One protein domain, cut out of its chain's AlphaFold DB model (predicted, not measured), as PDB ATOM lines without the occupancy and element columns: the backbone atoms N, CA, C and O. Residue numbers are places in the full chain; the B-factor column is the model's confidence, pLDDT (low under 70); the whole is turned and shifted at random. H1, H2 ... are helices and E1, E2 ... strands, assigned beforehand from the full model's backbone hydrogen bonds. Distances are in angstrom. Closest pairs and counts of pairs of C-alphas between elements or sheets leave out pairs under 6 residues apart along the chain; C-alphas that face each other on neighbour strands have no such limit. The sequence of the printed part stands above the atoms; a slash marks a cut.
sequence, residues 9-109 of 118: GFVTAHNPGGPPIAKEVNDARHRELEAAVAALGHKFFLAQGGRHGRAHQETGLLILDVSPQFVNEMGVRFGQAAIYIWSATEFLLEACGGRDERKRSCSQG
ATOM      1  N   GLY A   9     -20.920  27.106 -43.717       95.38
ATOM      2  CA  GLY A   9     -20.516  28.430 -43.250       95.38
ATOM      3  C   GLY A   9     -21.347  28.892 -42.064       95.38
ATOM      4  O   GLY A   9     -22.553  28.666 -42.033       95.38
ATOM      5  N   PHE A  10     -20.721  29.553 -41.094       94.25
ATOM      6  CA  PHE A  10     -21.427  30.158 -39.965       94.25
ATOM      7  C   PHE A  10     -21.599  31.665 -40.162       94.25
ATOM      8  O   PHE A  10     -20.614  32.393 -40.323       94.25
ATOM      9  N   VAL A  11     -22.850  32.124 -40.071       94.69
ATOM     10  CA  VAL A  11     -23.217  33.546 -40.097       94.69
ATOM     11  C   VAL A  11     -24.074  33.885 -38.882       94.69
ATOM     12  O   VAL A  11     -24.988  33.144 -38.529       94.69
ATOM     13  N   THR A  12     -23.813  35.026 -38.254       93.06
ATOM     14  CA  THR A  12     -24.608  35.580 -37.156       93.06
ATOM     15  C   THR A  12     -24.974  37.032 -37.443       93.06
ATOM     16  O   THR A  12     -24.167  37.804 -37.955       93.06
ATOM     17  N   ALA A  13     -26.198  37.407 -37.075       90.31
ATOM     18  CA  ALA A  13     -26.658  38.797 -37.048       90.31
ATOM     19  C   ALA A  13     -26.727  39.359 -35.612       90.31
ATOM     20  O   ALA A  13     -27.146  40.501 -35.390       90.31
ATOM     21  N   HIS A  14     -26.338  38.547 -34.623       81.88
ATOM     22  CA  HIS A  14     -26.441  38.848 -33.203       81.88
ATOM     23  C   HIS A  14     -25.259  39.722 -32.772       81.88
ATOM     24  O   HIS A  14     -24.200  39.220 -32.415       81.88
ATOM     25  N   ASN A  15     -25.457  41.041 -32.826       70.56
ATOM     26  CA  ASN A  15     -24.521  42.070 -32.365       70.56
ATOM     27  C   ASN A  15     -23.027  41.826 -32.690       70.56
ATOM     28  O   ASN A  15     -22.191  41.808 -31.782       70.56
ATOM     29  N   PRO A  16     -22.656  41.670 -33.968       61.62
ATOM     30  CA  PRO A  16     -21.264  41.429 -34.311       61.62
ATOM     31  C   PRO A  16     -20.379  42.632 -33.946       61.62
ATOM     32  O   PRO A  16     -20.438  43.689 -34.572       61.62
ATOM     33  N   GLY A  17     -19.544  42.473 -32.916       59.44
ATOM     34  CA  GLY A  17     -18.506  43.440 -32.535       59.44
ATOM     35  C   GLY A  17     -18.985  44.733 -31.855       59.44
ATOM     36  O   GLY A  17     -18.172  45.641 -31.678       59.44
ATOM     37  N   GLY A  18     -20.263  44.834 -31.476       67.19
ATOM     38  CA  GLY A  18     -20.842  46.008 -30.806       67.19
ATOM     39  C   GLY A  18     -20.986  45.859 -29.282       67.19
ATOM     40  O   GLY A  18     -20.852  44.753 -28.750       67.19
ATOM     41  N   PRO A  19     -21.300  46.944 -28.544       69.69
ATOM     42  CA  PRO A  19     -21.714  46.836 -27.142       69.69
ATOM     43  C   PRO A  19     -22.983  45.974 -27.030       69.69
ATOM     44  O   PRO A  19     -23.741  45.924 -27.997       69.69
ATOM     45  N   PRO A  20     -23.246  45.302 -25.895       75.81
ATOM     46  CA  PRO A  20     -24.460  44.508 -25.725       75.81
ATOM     47  C   PRO A  20     -25.717  45.308 -26.093       75.81
ATOM     48  O   PRO A  20     -25.919  46.416 -25.597       75.81
ATOM     49  N   ILE A  21     -26.555  44.737 -26.959       82.56
ATOM     50  CA  ILE A  21     -27.852  45.309 -27.344       82.56
ATOM     51  C   ILE A  21     -28.996  44.455 -26.795       82.56
ATOM     52  O   ILE A  21     -28.790  43.311 -26.384       82.56
ATOM     53  N   ALA A  22     -30.205  45.018 -26.790       85.25
ATOM     54  CA  ALA A  22     -31.402  44.333 -26.311       85.25
ATOM     55  C   ALA A  22     -31.639  43.008 -27.056       85.25
ATOM     56  O   ALA A  22     -31.440  42.912 -28.273       85.25
ATOM     57  N   LYS A  23     -32.090  41.989 -26.319       84.56
ATOM     58  CA  LYS A  23     -32.302  40.634 -26.841       84.56
ATOM     59  C   LYS A  23     -33.276  40.640 -28.020       84.56
ATOM     60  O   LYS A  23     -33.025  39.989 -29.026       84.56
ATOM     61  N   GLU A  24     -34.334  41.433 -27.934       87.88
ATOM     62  CA  GLU A  24     -35.398  41.527 -28.933       87.88
ATOM     63  C   GLU A  24     -34.870  42.056 -30.274       87.88
ATOM     64  O   GLU A  24     -35.308  41.616 -31.338       87.88
ATOM     65  N   VAL A  25     -33.889  42.965 -30.231       88.38
ATOM     66  CA  VAL A  25     -33.218  43.488 -31.429       88.38
ATOM     67  C   VAL A  25     -32.382  42.392 -32.081       88.38
ATOM     68  O   VAL A  25     -32.417  42.233 -33.300       88.38
ATOM     69  N   ASN A  26     -31.662  41.604 -31.283       89.25
ATOM     70  CA  ASN A  26     -30.918  40.463 -31.801       89.25
ATOM     71  C   ASN A  26     -31.836  39.376 -32.371       89.25
ATOM     72  O   ASN A  26     -31.547  38.840 -33.437       89.25
ATOM     73  N   ASP A  27     -32.961  39.091 -31.715       90.44
ATOM     74  CA  ASP A  27     -33.949  38.124 -32.196       90.44
ATOM     75  C   ASP A  27     -34.611  38.590 -33.507       90.44
ATOM     76  O   ASP A  27     -34.925  37.778 -34.377       90.44
ATOM     77  N   ALA A  28     -34.847  39.896 -33.675       91.94
ATOM     78  CA  ALA A  28     -35.343  40.461 -34.931       91.94
ATOM     79  C   ALA A  28     -34.315  40.304 -36.062       91.94
ATOM     80  O   ALA A  28     -34.636  39.740 -37.106       91.94
ATOM     81  N   ARG A  29     -33.058  40.693 -35.818       93.19
ATOM     82  CA  ARG A  29     -31.955  40.522 -36.778       93.19
ATOM     83  C   ARG A  29     -31.708  39.059 -37.142       93.19
ATOM     84  O   ARG A  29     -31.412  38.749 -38.292       93.19
ATOM     85  N   HIS A  30     -31.840  38.151 -36.178       93.69
ATOM     86  CA  HIS A  30     -31.715  36.719 -36.420       93.69
ATOM     87  C   HIS A  30     -32.810  36.206 -37.364       93.69
ATOM     88  O   HIS A  30     -32.503  35.519 -38.333       93.69
ATOM     89  N   ARG A  31     -34.068  36.612 -37.150       95.38
ATOM     90  CA  ARG A  31     -35.179  36.270 -38.056       95.38
ATOM     91  C   ARG A  31     -34.981  36.834 -39.464       95.38
ATOM     92  O   ARG A  31     -35.322  36.173 -40.442       95.38
ATOM     93  N   GLU A  32     -34.410  38.030 -39.591       96.25
ATOM     94  CA  GLU A  32     -34.046  38.598 -40.898       96.25
ATOM     95  C   GLU A  32     -32.961  37.774 -41.610       96.25
ATOM     96  O   GLU A  32     -33.045  37.565 -42.822       96.25
ATOM     97  N   LEU A  33     -31.967  37.275 -40.867       96.19
ATOM     98  CA  LEU A  33     -30.943  36.369 -41.390       96.19
ATOM     99  C   LEU A  33     -31.554  35.043 -41.864       96.19
ATOM    100  O   LEU A  33     -31.283  34.629 -42.990       96.19
ATOM    101  N   GLU A  34     -32.406  34.413 -41.054       97.44
ATOM    102  CA  GLU A  34     -33.123  33.187 -41.432       97.44
ATOM    103  C   GLU A  34     -33.935  33.379 -42.714       97.44
ATOM    104  O   GLU A  34     -33.802  32.594 -43.654       97.44
ATOM    105  N   ALA A  35     -34.723  34.455 -42.786       97.50
ATOM    106  CA  ALA A  35     -35.531  34.765 -43.958       97.50
ATOM    107  C   ALA A  35     -34.665  34.993 -45.208       97.50
ATOM    108  O   ALA A  35     -35.004  34.505 -46.286       97.50
ATOM    109  N   ALA A  36     -33.535  35.693 -45.075       97.31
ATOM    110  CA  ALA A  36     -32.621  35.942 -46.185       97.31
ATOM    111  C   ALA A  36     -31.969  34.653 -46.710       97.31
ATOM    112  O   ALA A  36     -31.912  34.456 -47.921       97.31
ATOM    113  N   VAL A  37     -31.504  33.767 -45.821       97.44
ATOM    114  CA  VAL A  37     -30.900  32.482 -46.210       97.44
ATOM    115  C   VAL A  37     -31.943  31.561 -46.849       97.44
ATOM    116  O   VAL A  37     -31.676  30.968 -47.896       97.44
ATOM    117  N   ALA A  38     -33.144  31.489 -46.269       96.62
ATOM    118  CA  ALA A  38     -34.242  30.686 -46.799       96.62
ATOM    119  C   ALA A  38     -34.706  31.172 -48.182       96.62
ATOM    120  O   ALA A  38     -34.918  30.357 -49.078       96.62
ATOM    121  N   ALA A  39     -34.816  32.489 -48.387       97.19
ATOM    122  CA  ALA A  39     -35.211  33.076 -49.669       97.19
ATOM    123  C   ALA A  39     -34.211  32.783 -50.802       97.19
ATOM    124  O   ALA A  39     -34.600  32.742 -51.966       97.19
ATOM    125  N   LEU A  40     -32.940  32.550 -50.463       96.75
ATOM    126  CA  LEU A  40     -31.889  32.146 -51.401       96.75
ATOM    127  C   LEU A  40     -31.820  30.619 -51.604       96.75
ATOM    128  O   LEU A  40     -30.976  30.142 -52.353       96.75
ATOM    129  N   GLY A  41     -32.708  29.847 -50.966       96.88
ATOM    130  CA  GLY A  41     -32.840  28.401 -51.164       96.88
ATOM    131  C   GLY A  41     -31.844  27.541 -50.382       96.88
ATOM    132  O   GLY A  41     -31.793  26.327 -50.588       96.88
ATOM    133  N   HIS A  42     -31.065  28.130 -49.472       97.12
ATOM    134  CA  HIS A  42     -30.088  27.384 -48.684       97.12
ATOM    135  C   HIS A  42     -30.733  26.668 -47.494       97.12
ATOM    136  O   HIS A  42     -31.604  27.199 -46.803       97.12
ATOM    137  N   LYS A  43     -30.237  25.462 -47.206       96.25
ATOM    138  CA  LYS A  43     -30.534  24.748 -45.958       96.25
ATOM    139  C   LYS A  43     -29.595  25.228 -44.860       96.25
ATOM    140  O   LYS A  43     -28.418  25.486 -45.114       96.25
ATOM    141  N   PHE A  44     -30.093  25.289 -43.632       96.69
ATOM    142  CA  PHE A  44     -29.296  25.695 -42.484       96.69
ATOM    143  C   PHE A  44     -29.748  25.008 -41.195       96.69
ATOM    144  O   PHE A  44     -30.878  24.532 -41.091       96.69
ATOM    145  N   PHE A  45     -28.855  24.990 -40.210       95.50
ATOM    146  CA  PHE A  45     -29.161  24.648 -38.824       95.50
ATOM    147  C   PHE A  45     -29.012  25.880 -37.936       95.50
ATOM    148  O   PHE A  45     -28.130  26.710 -38.171       95.50
ATOM    149  N   LEU A  46     -29.816  25.959 -36.876       94.19
ATOM    150  CA  LEU A  46     -29.544  26.880 -35.778       94.19
ATOM    151  C   LEU A  46     -28.224  26.473 -35.110       94.19
ATOM    152  O   LEU A  46     -28.017  25.301 -34.792       94.19
ATOM    153  N   ALA A  47     -27.331  27.435 -34.910       91.62
ATOM    154  CA  ALA A  47     -25.996  27.188 -34.390       91.62
ATOM    155  C   ALA A  47     -25.562  28.274 -33.403       91.62
ATOM    156  O   ALA A  47     -26.099  29.383 -33.379       91.62
ATOM    157  N   GLN A  48     -24.548  27.956 -32.603       88.19
ATOM    158  CA  GLN A  48     -23.906  28.900 -31.697       88.19
ATOM    159  C   GLN A  48     -22.428  29.032 -32.056       88.19
ATOM    160  O   GLN A  48     -21.694  28.045 -32.088       88.19
ATOM    161  N   GLY A  49     -21.999  30.261 -32.331       81.50
ATOM    162  CA  GLY A  49     -20.603  30.626 -32.527       81.50
ATOM    163  C   GLY A  49     -20.033  31.204 -31.239       81.50
ATOM    164  O   GLY A  49     -20.673  32.010 -30.574       81.50
ATOM    165  N   GLY A  50     -18.827  30.811 -30.850       76.50
ATOM    166  CA  GLY A  50     -18.217  31.333 -29.632       76.50
ATOM    167  C   GLY A  50     -16.783  30.871 -29.461       76.50
ATOM    168  O   GLY A  50     -16.323  29.929 -30.107       76.50
ATOM    169  N   ARG A  51     -16.052  31.540 -28.569       74.00
ATOM    170  CA  ARG A  51     -14.695  31.122 -28.210       74.00
ATOM    171  C   ARG A  51     -14.769  30.080 -27.100       74.00
ATOM    172  O   ARG A  51     -15.370  30.340 -26.062       74.00
ATOM    173  N   HIS A  52     -14.099  28.944 -27.288       74.00
ATOM    174  CA  HIS A  52     -14.005  27.908 -26.260       74.00
ATOM    175  C   HIS A  52     -13.557  28.497 -24.909       74.00
ATOM    176  O   HIS A  52     -12.605  29.280 -24.844       74.00
ATOM    177  N   GLY A  53     -14.251  28.124 -23.831       74.12
ATOM    178  CA  GLY A  53     -13.974  28.601 -22.474       74.12
ATOM    179  C   GLY A  53     -14.425  30.037 -22.183       74.12
ATOM    180  O   GLY A  53     -14.157  30.538 -21.094       74.12
ATOM    181  N   ARG A  54     -15.101  30.722 -23.117       72.62
ATOM    182  CA  ARG A  54     -15.807  31.978 -22.833       72.62
ATOM    183  C   ARG A  54     -17.307  31.720 -22.710       72.62
ATOM    184  O   ARG A  54     -17.860  30.909 -23.444       72.62
ATOM    185  N   ALA A  55     -17.951  32.447 -21.799       73.38
ATOM    186  CA  ALA A  55     -19.401  32.386 -21.608       73.38
ATOM    187  C   ALA A  55     -20.182  33.014 -22.775       73.38
ATOM    188  O   ALA A  55     -21.340  32.675 -22.992       73.38
ATOM    189  N   HIS A  56     -19.554  33.928 -23.523       71.94
ATOM    190  CA  HIS A  56     -20.191  34.596 -24.655       71.94
ATOM    191  C   HIS A  56     -20.295  33.655 -25.856       71.94
ATOM    192  O   HIS A  56     -19.276  33.229 -26.410       71.94
ATOM    193  N   GLN A  57     -21.532  33.364 -26.241       79.38
ATOM    194  CA  GLN A  57     -21.903  32.608 -27.430       79.38
ATOM    195  C   GLN A  57     -22.939  33.416 -28.209       79.38
ATOM    196  O   GLN A  57     -23.869  33.977 -27.632       79.38
ATOM    197  N   GLU A  58     -22.785  33.463 -29.522       82.62
ATOM    198  CA  GLU A  58     -23.664  34.182 -30.431       82.62
ATOM    199  C   GLU A  58     -24.507  33.187 -31.209       82.62
ATOM    200  O   GLU A  58     -23.994  32.247 -31.818       82.62
ATOM    201  N   THR A  59     -25.818  33.400 -31.188       90.06
ATOM    202  CA  THR A  59     -26.749  32.588 -31.970       90.06
ATOM    203  C   THR A  59     -26.690  33.012 -33.432       90.06
ATOM    204  O   THR A  59     -26.816  34.193 -33.748       90.06
ATOM    205  N   GLY A  60     -26.533  32.042 -34.324       93.50
ATOM    206  CA  GLY A  60     -26.443  32.244 -35.761       93.50
ATOM    207  C   GLY A  60     -26.903  31.006 -36.518       93.50
ATOM    208  O   GLY A  60     -27.554  30.126 -35.957       93.50
ATOM    209  N   LEU A  61     -26.559  30.943 -37.797       96.19
ATOM    210  CA  LEU A  61     -26.918  29.851 -38.688       96.19
ATOM    211  C   LEU A  61     -25.663  29.154 -39.195       96.19
ATOM    212  O   LEU A  61     -24.725  29.813 -39.643       96.19
ATOM    213  N   LEU A  62     -25.677  27.823 -39.168       95.75
ATOM    214  CA  LEU A  62     -24.756  26.998 -39.937       95.75
ATOM    215  C   LEU A  62     -25.415  26.674 -41.279       95.75
ATOM    216  O   LEU A  62     -26.305  25.828 -41.351       95.75
ATOM    217  N   ILE A  63     -24.992  27.372 -42.323       97.19
ATOM    218  CA  ILE A  63     -25.546  27.286 -43.671       97.19
ATOM    219  C   ILE A  63     -24.784  26.215 -44.448       97.19
ATOM    220  O   ILE A  63     -23.553  26.204 -44.451       97.19
ATOM    221  N   LEU A  64     -25.512  25.302 -45.084       95.88
ATOM    222  CA  LEU A  64     -24.951  24.156 -45.792       95.88
ATOM    223  C   LEU A  64     -24.738  24.458 -47.273       95.88
ATOM    224  O   LEU A  64     -25.509  25.217 -47.862       95.88
ATOM    225  N   ASP A  65     -23.752  23.778 -47.865       95.81
ATOM    226  CA  ASP A  65     -23.454  23.825 -49.300       95.81
ATOM    227  C   ASP A  65     -23.211  25.260 -49.790       95.81
ATOM    228  O   ASP A  65     -23.950  25.822 -50.598       95.81
ATOM    229  N   VAL A  66     -22.198  25.895 -49.194       95.38
ATOM    230  CA  VAL A  66     -21.897  27.315 -49.399       95.38
ATOM    231  C   VAL A  66     -20.488  27.542 -49.928       95.38
ATOM    232  O   VAL A  66     -19.539  26.843 -49.572       95.38
ATOM    233  N   SER A  67     -20.343  28.589 -50.742       92.88
ATOM    234  CA  SER A  67     -19.045  29.106 -51.169       92.88
ATOM    235  C   SER A  67     -18.514  30.156 -50.183       92.88
ATOM    236  O   SER A  67     -19.308  30.836 -49.526       92.88
ATOM    237  N   PRO A  68     -17.187  30.375 -50.111       90.69
ATOM    238  CA  PRO A  68     -16.636  31.448 -49.293       90.69
ATOM    239  C   PRO A  68     -17.174  32.832 -49.611       90.69
ATOM    240  O   PRO A  68     -17.468  33.604 -48.701       90.69
ATOM    241  N   GLN A  69     -17.388  33.104 -50.894       92.06
ATOM    242  CA  GLN A  69     -17.951  34.364 -51.341       92.06
ATOM    243  C   GLN A  69     -19.373  34.583 -50.811       92.06
ATOM    244  O   GLN A  69     -19.642  35.641 -50.248       92.06
ATOM    245  N   PHE A  70     -20.249  33.576 -50.896       95.06
ATOM    246  CA  PHE A  70     -21.608  33.675 -50.359       95.06
ATOM    247  C   PHE A  70     -21.606  33.972 -48.855       95.06
ATOM    248  O   PHE A  70     -22.296  34.876 -48.383       95.06
ATOM    249  N   VAL A  71     -20.802  33.229 -48.085       95.06
ATOM    250  CA  VAL A  71     -20.735  33.418 -46.630       95.06
ATOM    251  C   VAL A  71     -20.199  34.815 -46.309       95.06
ATOM    252  O   VAL A  71     -20.715  35.463 -45.402       95.06
ATOM    253  N   ASN A  72     -19.219  35.311 -47.074       93.19
ATOM    254  CA  ASN A  72     -18.657  36.652 -46.907       93.19
ATOM    255  C   ASN A  72     -19.698  37.744 -47.182       93.19
ATOM    256  O   ASN A  72     -19.868  38.637 -46.357       93.19
ATOM    257  N   GLU A  73     -20.440  37.642 -48.286       94.62
ATOM    258  CA  GLU A  73     -21.514  38.576 -48.645       94.62
ATOM    259  C   GLU A  73     -22.595  38.635 -47.559       94.62
ATOM    260  O   GLU A  73     -23.011  39.720 -47.143       94.62
ATOM    261  N   MET A  74     -22.993  37.478 -47.028       95.88
ATOM    262  CA  MET A  74     -23.924  37.395 -45.901       95.88
ATOM    263  C   MET A  74     -23.327  37.999 -44.626       95.88
ATOM    264  O   MET A  74     -23.983  38.791 -43.953       95.88
ATOM    265  N   GLY A  75     -22.066  37.697 -44.320       93.06
ATOM    266  CA  GLY A  75     -21.348  38.286 -43.192       93.06
ATOM    267  C   GLY A  75     -21.295  39.814 -43.272       93.06
ATOM    268  O   GLY A  75     -21.622  40.484 -42.297       93.06
ATOM    269  N   VAL A  76     -20.970  40.383 -44.437       92.44
ATOM    270  CA  VAL A  76     -20.993  41.837 -44.674       92.44
ATOM    271  C   VAL A  76     -22.397  42.398 -44.477       92.44
ATOM    272  O   VAL A  76     -22.564  43.378 -43.749       92.44
ATOM    273  N   ARG A  77     -23.409  41.772 -45.087       94.06
ATOM    274  CA  ARG A  77     -24.805  42.216 -45.012       94.06
ATOM    275  C   ARG A  77     -25.315  42.299 -43.574       94.06
ATOM    276  O   ARG A  77     -26.027  43.241 -43.242       94.06
ATOM    277  N   PHE A  78     -24.950  41.336 -42.733       92.25
ATOM    278  CA  PHE A  78     -25.389  41.268 -41.337       92.25
ATOM    279  C   PHE A  78     -24.383  41.867 -40.342       92.25
ATOM    280  O   PHE A  78     -24.584  41.785 -39.132       92.25
ATOM    281  N   GLY A  79     -23.334  42.530 -40.840       88.94
ATOM    282  CA  GLY A  79     -22.376  43.290 -40.035       88.94
ATOM    283  C   GLY A  79     -21.330  42.446 -39.307       88.94
ATOM    284  O   GLY A  79     -20.629  42.964 -38.440       88.94
ATOM    285  N   GLN A  80     -21.205  41.161 -39.632       88.81
ATOM    286  CA  GLN A  80     -20.218  40.268 -39.037       88.81
ATOM    287  C   GLN A  80     -18.792  40.726 -39.368       88.81
ATOM    288  O   GLN A  80     -18.510  41.154 -40.484       88.81
ATOM    289  N   ALA A  81     -17.871  40.639 -38.403       85.25
ATOM    290  CA  ALA A  81     -16.480  41.055 -38.609       85.25
ATOM    291  C   ALA A  81     -15.654  40.017 -39.388       85.25
ATOM    292  O   ALA A  81     -14.754  40.375 -40.151       85.25
ATOM    293  N   ALA A  82     -15.947  38.734 -39.180       86.62
ATOM    294  CA  ALA A  82     -15.277  37.624 -39.837       86.62
ATOM    295  C   ALA A  82     -16.213  36.423 -39.966       86.62
ATOM    296  O   ALA A  82     -17.012  36.171 -39.068       86.62
ATOM    297  N   ILE A  83     -16.079  35.675 -41.053       88.44
ATOM    298  CA  ILE A  83     -16.822  34.452 -41.336       88.44
ATOM    299  C   ILE A  83     -16.020  33.210 -40.970       88.44
ATOM    300  O   ILE A  83     -14.789  33.225 -40.949       88.44
ATOM    301  N   TYR A  84     -16.746  32.120 -40.744       91.12
ATOM    302  CA  TYR A  84     -16.187  30.800 -40.490       91.12
ATOM    303  C   TYR A  84     -16.725  29.826 -41.524       91.12
ATOM    304  O   TYR A  84     -17.937  29.783 -41.739       91.12
ATOM    305  N   ILE A  85     -15.852  29.026 -42.129       93.19
ATOM    306  CA  ILE A  85     -16.243  27.976 -43.069       93.19
ATOM    307  C   ILE A  85     -15.484  26.707 -42.738       93.19
ATOM    308  O   ILE A  85     -14.265  26.723 -42.584       93.19
ATOM    309  N   TRP A  86     -16.208  25.601 -42.660       92.25
ATOM    310  CA  TRP A  86     -15.642  24.281 -42.445       92.25
ATOM    311  C   TRP A  86     -15.938  23.363 -43.619       92.25
ATOM    312  O   TRP A  86     -17.046  23.337 -44.149       92.25
ATOM    313  N   SER A  87     -14.946  22.554 -43.964       90.62
ATOM    314  CA  SER A  87     -15.068  21.394 -44.834       90.62
ATOM    315  C   SER A  87     -14.385  20.182 -44.187       90.62
ATOM    316  O   SER A  87     -13.854  20.241 -43.070       90.62
ATOM    317  N   ALA A  88     -14.371  19.057 -44.906       87.19
ATOM    318  CA  ALA A  88     -13.620  17.873 -44.496       87.19
ATOM    319  C   ALA A  88     -12.103  18.108 -44.416       87.19
ATOM    320  O   ALA A  88     -11.419  17.413 -43.667       87.19
ATOM    321  N   THR A  89     -11.572  19.069 -45.173       85.88
ATOM    322  CA  THR A  89     -10.126  19.285 -45.321       85.88
ATOM    323  C   THR A  89      -9.653  20.610 -44.740       85.88
ATOM    324  O   THR A  89      -8.514  20.690 -44.281       85.88
ATOM    325  N   GLU A  90     -10.518  21.622 -44.685       89.50
ATOM    326  CA  GLU A  90     -10.151  22.995 -44.337       89.50
ATOM    327  C   GLU A  90     -11.099  23.604 -43.298       89.50
ATOM    328  O   GLU A  90     -12.312  23.392 -43.321       89.50
ATOM    329  N   PHE A  91     -10.522  24.376 -42.379       89.44
ATOM    330  CA  PHE A  91     -11.231  25.385 -41.610       89.44
ATOM    331  C   PHE A  91     -10.696  26.759 -42.002       89.44
ATOM    332  O   PHE A  91      -9.506  27.039 -41.837       89.44
ATOM    333  N   LEU A  92     -11.593  27.604 -42.496       89.94
ATOM    334  CA  LEU A  92     -11.320  28.951 -42.954       89.94
ATOM    335  C   LEU A  92     -11.961  29.966 -42.005       89.94
ATOM    336  O   LEU A  92     -13.167  29.932 -41.759       89.94
ATOM    337  N   LEU A  93     -11.143  30.897 -41.526       89.06
ATOM    338  CA  LEU A  93     -11.551  32.126 -40.861       89.06
ATOM    339  C   LEU A  93     -11.122  33.305 -41.734       89.06
ATOM    340  O   LEU A  93      -9.938  33.455 -42.032       89.06
ATOM    341  N   GLU A  94     -12.062  34.156 -42.127       87.75
ATOM    342  CA  GLU A  94     -11.784  35.271 -43.034       87.75
ATOM    343  C   GLU A  94     -12.530  36.532 -42.606       87.75
ATOM    344  O   GLU A  94     -13.705  36.472 -42.254       87.75
ATOM    345  N   ALA A  95     -11.868  37.690 -42.644       87.38
ATOM    346  CA  ALA A  95     -12.532  38.967 -42.407       87.38
ATOM    347  C   ALA A  95     -13.584  39.280 -43.490       87.38
ATOM    348  O   ALA A  95     -13.323  39.178 -44.690       87.38
ATOM    349  N   CYS A  96     -14.757  39.749 -43.068       87.69
ATOM    350  CA  CYS A  96     -15.815  40.159 -43.989       87.69
ATOM    351  C   CYS A  96     -15.386  41.353 -44.858       87.69
ATOM    352  O   CYS A  96     -14.762  42.311 -44.386       87.69
ATOM    353  N   GLY A  97     -15.776  41.322 -46.132       83.19
ATOM    354  CA  GLY A  97     -15.546  42.394 -47.096       83.19
ATOM    355  C   GLY A  97     -14.146  42.421 -47.707       83.19
ATOM    356  O   GLY A  97     -13.785  43.435 -48.294       83.19
ATOM    357  N   GLY A  98     -13.344  41.361 -47.545       65.31
ATOM    358  CA  GLY A  98     -12.119  41.140 -48.328       65.31
ATOM    359  C   GLY A  98     -11.044  42.223 -48.193       65.31
ATOM    360  O   GLY A  98     -10.190  42.358 -49.061       65.31
ATOM    361  N   ARG A  99     -11.073  43.029 -47.125       55.94
ATOM    362  CA  ARG A  99     -10.227  44.232 -47.028       55.94
ATOM    363  C   ARG A  99      -8.744  43.951 -46.748       55.94
ATOM    364  O   ARG A  99      -7.965  44.898 -46.751       55.94
ATOM    365  N   ASP A 100      -8.353  42.701 -46.483       61.44
ATOM    366  CA  ASP A 100      -6.952  42.315 -46.261       61.44
ATOM    367  C   ASP A 100      -6.763  40.781 -46.305       61.44
ATOM    368  O   ASP A 100      -7.218  40.082 -45.397       61.44
ATOM    369  N   GLU A 101      -6.054  40.244 -47.305       58.16
ATOM    370  CA  GLU A 101      -5.717  38.806 -47.385       58.16
ATOM    371  C   GLU A 101      -4.913  38.319 -46.166       58.16
ATOM    372  O   GLU A 101      -4.990  37.149 -45.792       58.16
ATOM    373  N   ARG A 102      -4.211  39.221 -45.462       60.19
ATOM    374  CA  ARG A 102      -3.483  38.906 -44.218       60.19
ATOM    375  C   ARG A 102      -4.413  38.624 -43.034       60.19
ATOM    376  O   ARG A 102      -3.944  38.199 -41.981       60.19
ATOM    377  N   LYS A 103      -5.722  38.863 -43.180       69.38
ATOM    378  CA  LYS A 103      -6.764  38.519 -42.194       69.38
ATOM    379  C   LYS A 103      -7.509  37.230 -42.544       69.38
ATOM    380  O   LYS A 103      -8.537  36.934 -41.934       69.38
ATOM    381  N   ARG A 104      -6.990  36.467 -43.506       79.81
ATOM    382  CA  ARG A 104      -7.409  35.098 -43.779       79.81
ATOM    383  C   ARG A 104      -6.526  34.139 -42.984       79.81
ATOM    384  O   ARG A 104      -5.306  34.153 -43.108       79.81
ATOM    385  N   SER A 105      -7.144  33.292 -42.172       81.38
ATOM    386  CA  SER A 105      -6.487  32.183 -41.489       81.38
ATOM    387  C   SER A 105      -7.108  30.879 -41.966       81.38
ATOM    388  O   SER A 105      -8.321  30.696 -41.913       81.38
ATOM    389  N   CYS A 106      -6.261  29.983 -42.456       80.12
ATOM    390  CA  CYS A 106      -6.631  28.648 -42.893       80.12
ATOM    391  C   CYS A 106      -5.920  27.640 -41.990       80.12
ATOM    392  O   CYS A 106      -4.726  27.767 -41.712       80.12
ATOM    393  N   SER A 107      -6.659  26.647 -41.513       82.25
ATOM    394  CA  SER A 107      -6.116  25.539 -40.735       82.25
ATOM    395  C   SER A 107      -6.758  24.222 -41.168       82.25
ATOM    396  O   SER A 107      -7.643  24.199 -42.024       82.25
ATOM    397  N   GLN A 108      -6.296  23.106 -40.599       77.00
ATOM    398  CA  GLN A 108      -6.897  21.806 -40.885       77.00
ATOM    399  C   GLN A 108      -8.393  21.809 -40.556       77.00
ATOM    400  O   GLN A 108      -8.808  22.287 -39.501       77.00
ATOM    401  N   GLY A 109      -9.178  21.250 -41.476       71.06
ATOM    402  CA  GLY A 109     -10.618  21.093 -41.327       71.06
ATOM    403  C   GLY A 109     -11.019  20.081 -40.264       71.06
ATOM    404  O   GLY A 109     -10.239  19.674 -39.400       71.06
TER     405      GLY A 109
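AT A GLANCE: This is residues 9 to 109 of the 118 residues of the protein "Unannotated protein" of freshwater metagenome (UniProt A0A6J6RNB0). One strongly twisted antiparallel sheet of six strands, curled like part of a barrel, has the long helix H1 and the shorter helix H2 over the same face, H1 over E3 and H2 over E1 and E4. The three-residue strand E1 sits in the middle of the sheet, with the hairpin E2 and E3 to one side of it and the three strands E4, E5 and E6 to the other. The printed part has 101 residues; along it come E1, H1, E2, E3, H2, E4, E5 and E6, and the sheet's order is E2, E3, E1, E4, E5, E6. The class is mixed, helices and strands, and the whole is compact, with a radius of gyration of the C-alphas of 13.1 A and spans of 36 by 32 by 26 A.

HOW THE PARTS SIT: E1, residues 9 to 11, is an inner strand, antiparallel to E3, residues 57 to 64, and to E4, residues 82 to 86; N 11 and O 61 are 3.0 A apart, N 10 and O 84 2.9 A, both within hydrogen-bond range. H1, residues 23 to 39, is on the sheet at a height of 9.8 A, over E3 and along the strands at 4 degrees to E3 on the local plane; the closest C-alphas, of His 30 and Gly 60, are 6.9 A apart. E2, residues 44 to 50, is an edge strand and forms a hairpin with E3, with N 47 and O 60 at 2.9 A. E1, H1 and E2 form a split strand-helix-strand unit, two strands of one sheet that are not neighbours, with a helix between them along the chain and E3 between them in the sheet, and its crossover is right-handed. E3 bends by 50 degrees at residue 60. H2, residues 68 to 77, is on the same face as H1 at a height of 6.5 A, only just over E1 and E4 with 3 C-alphas on each; its closest C-alphas to E4, of Gly 75 and Ile 83, are 6.2 A apart. E3, H2 and E4 form a second such unit, also right-handed, with E1 between its strands. E4, E5, residues 90 to 95, and E6, residues 104 to 108, form a meander, each strand the antiparallel neighbour of the one before; N 85 and O 92 are 2.9 A apart, N 105 and O 93 2.8 A. In H1 and H2 every O i to N i+4 pair is within hydrogen-bond range.

IN THESE COORDINATES: E1 begins at C-alpha 9, (-20.516, 28.430, -43.250). H1 measures 24.2 A and begins at C-alpha 23, (-32.302, 40.634, -26.841). E2 measures 17.9 A, E3 20.4 A, H2 14.2 A and E5 16.3 A. E6 ends at C-alpha 108, (-6.897, 21.806, -40.885).

THE WHOLE: The C-alphas farthest apart, of Ala 22 and Thr 89, are 38.0 A apart. The printed part has no cut, and the link from E1 to H1, 11 residues, is long. The mean pLDDT of the printed part is 86.4; residues 16 to 19 and 98 to 103 are under 70.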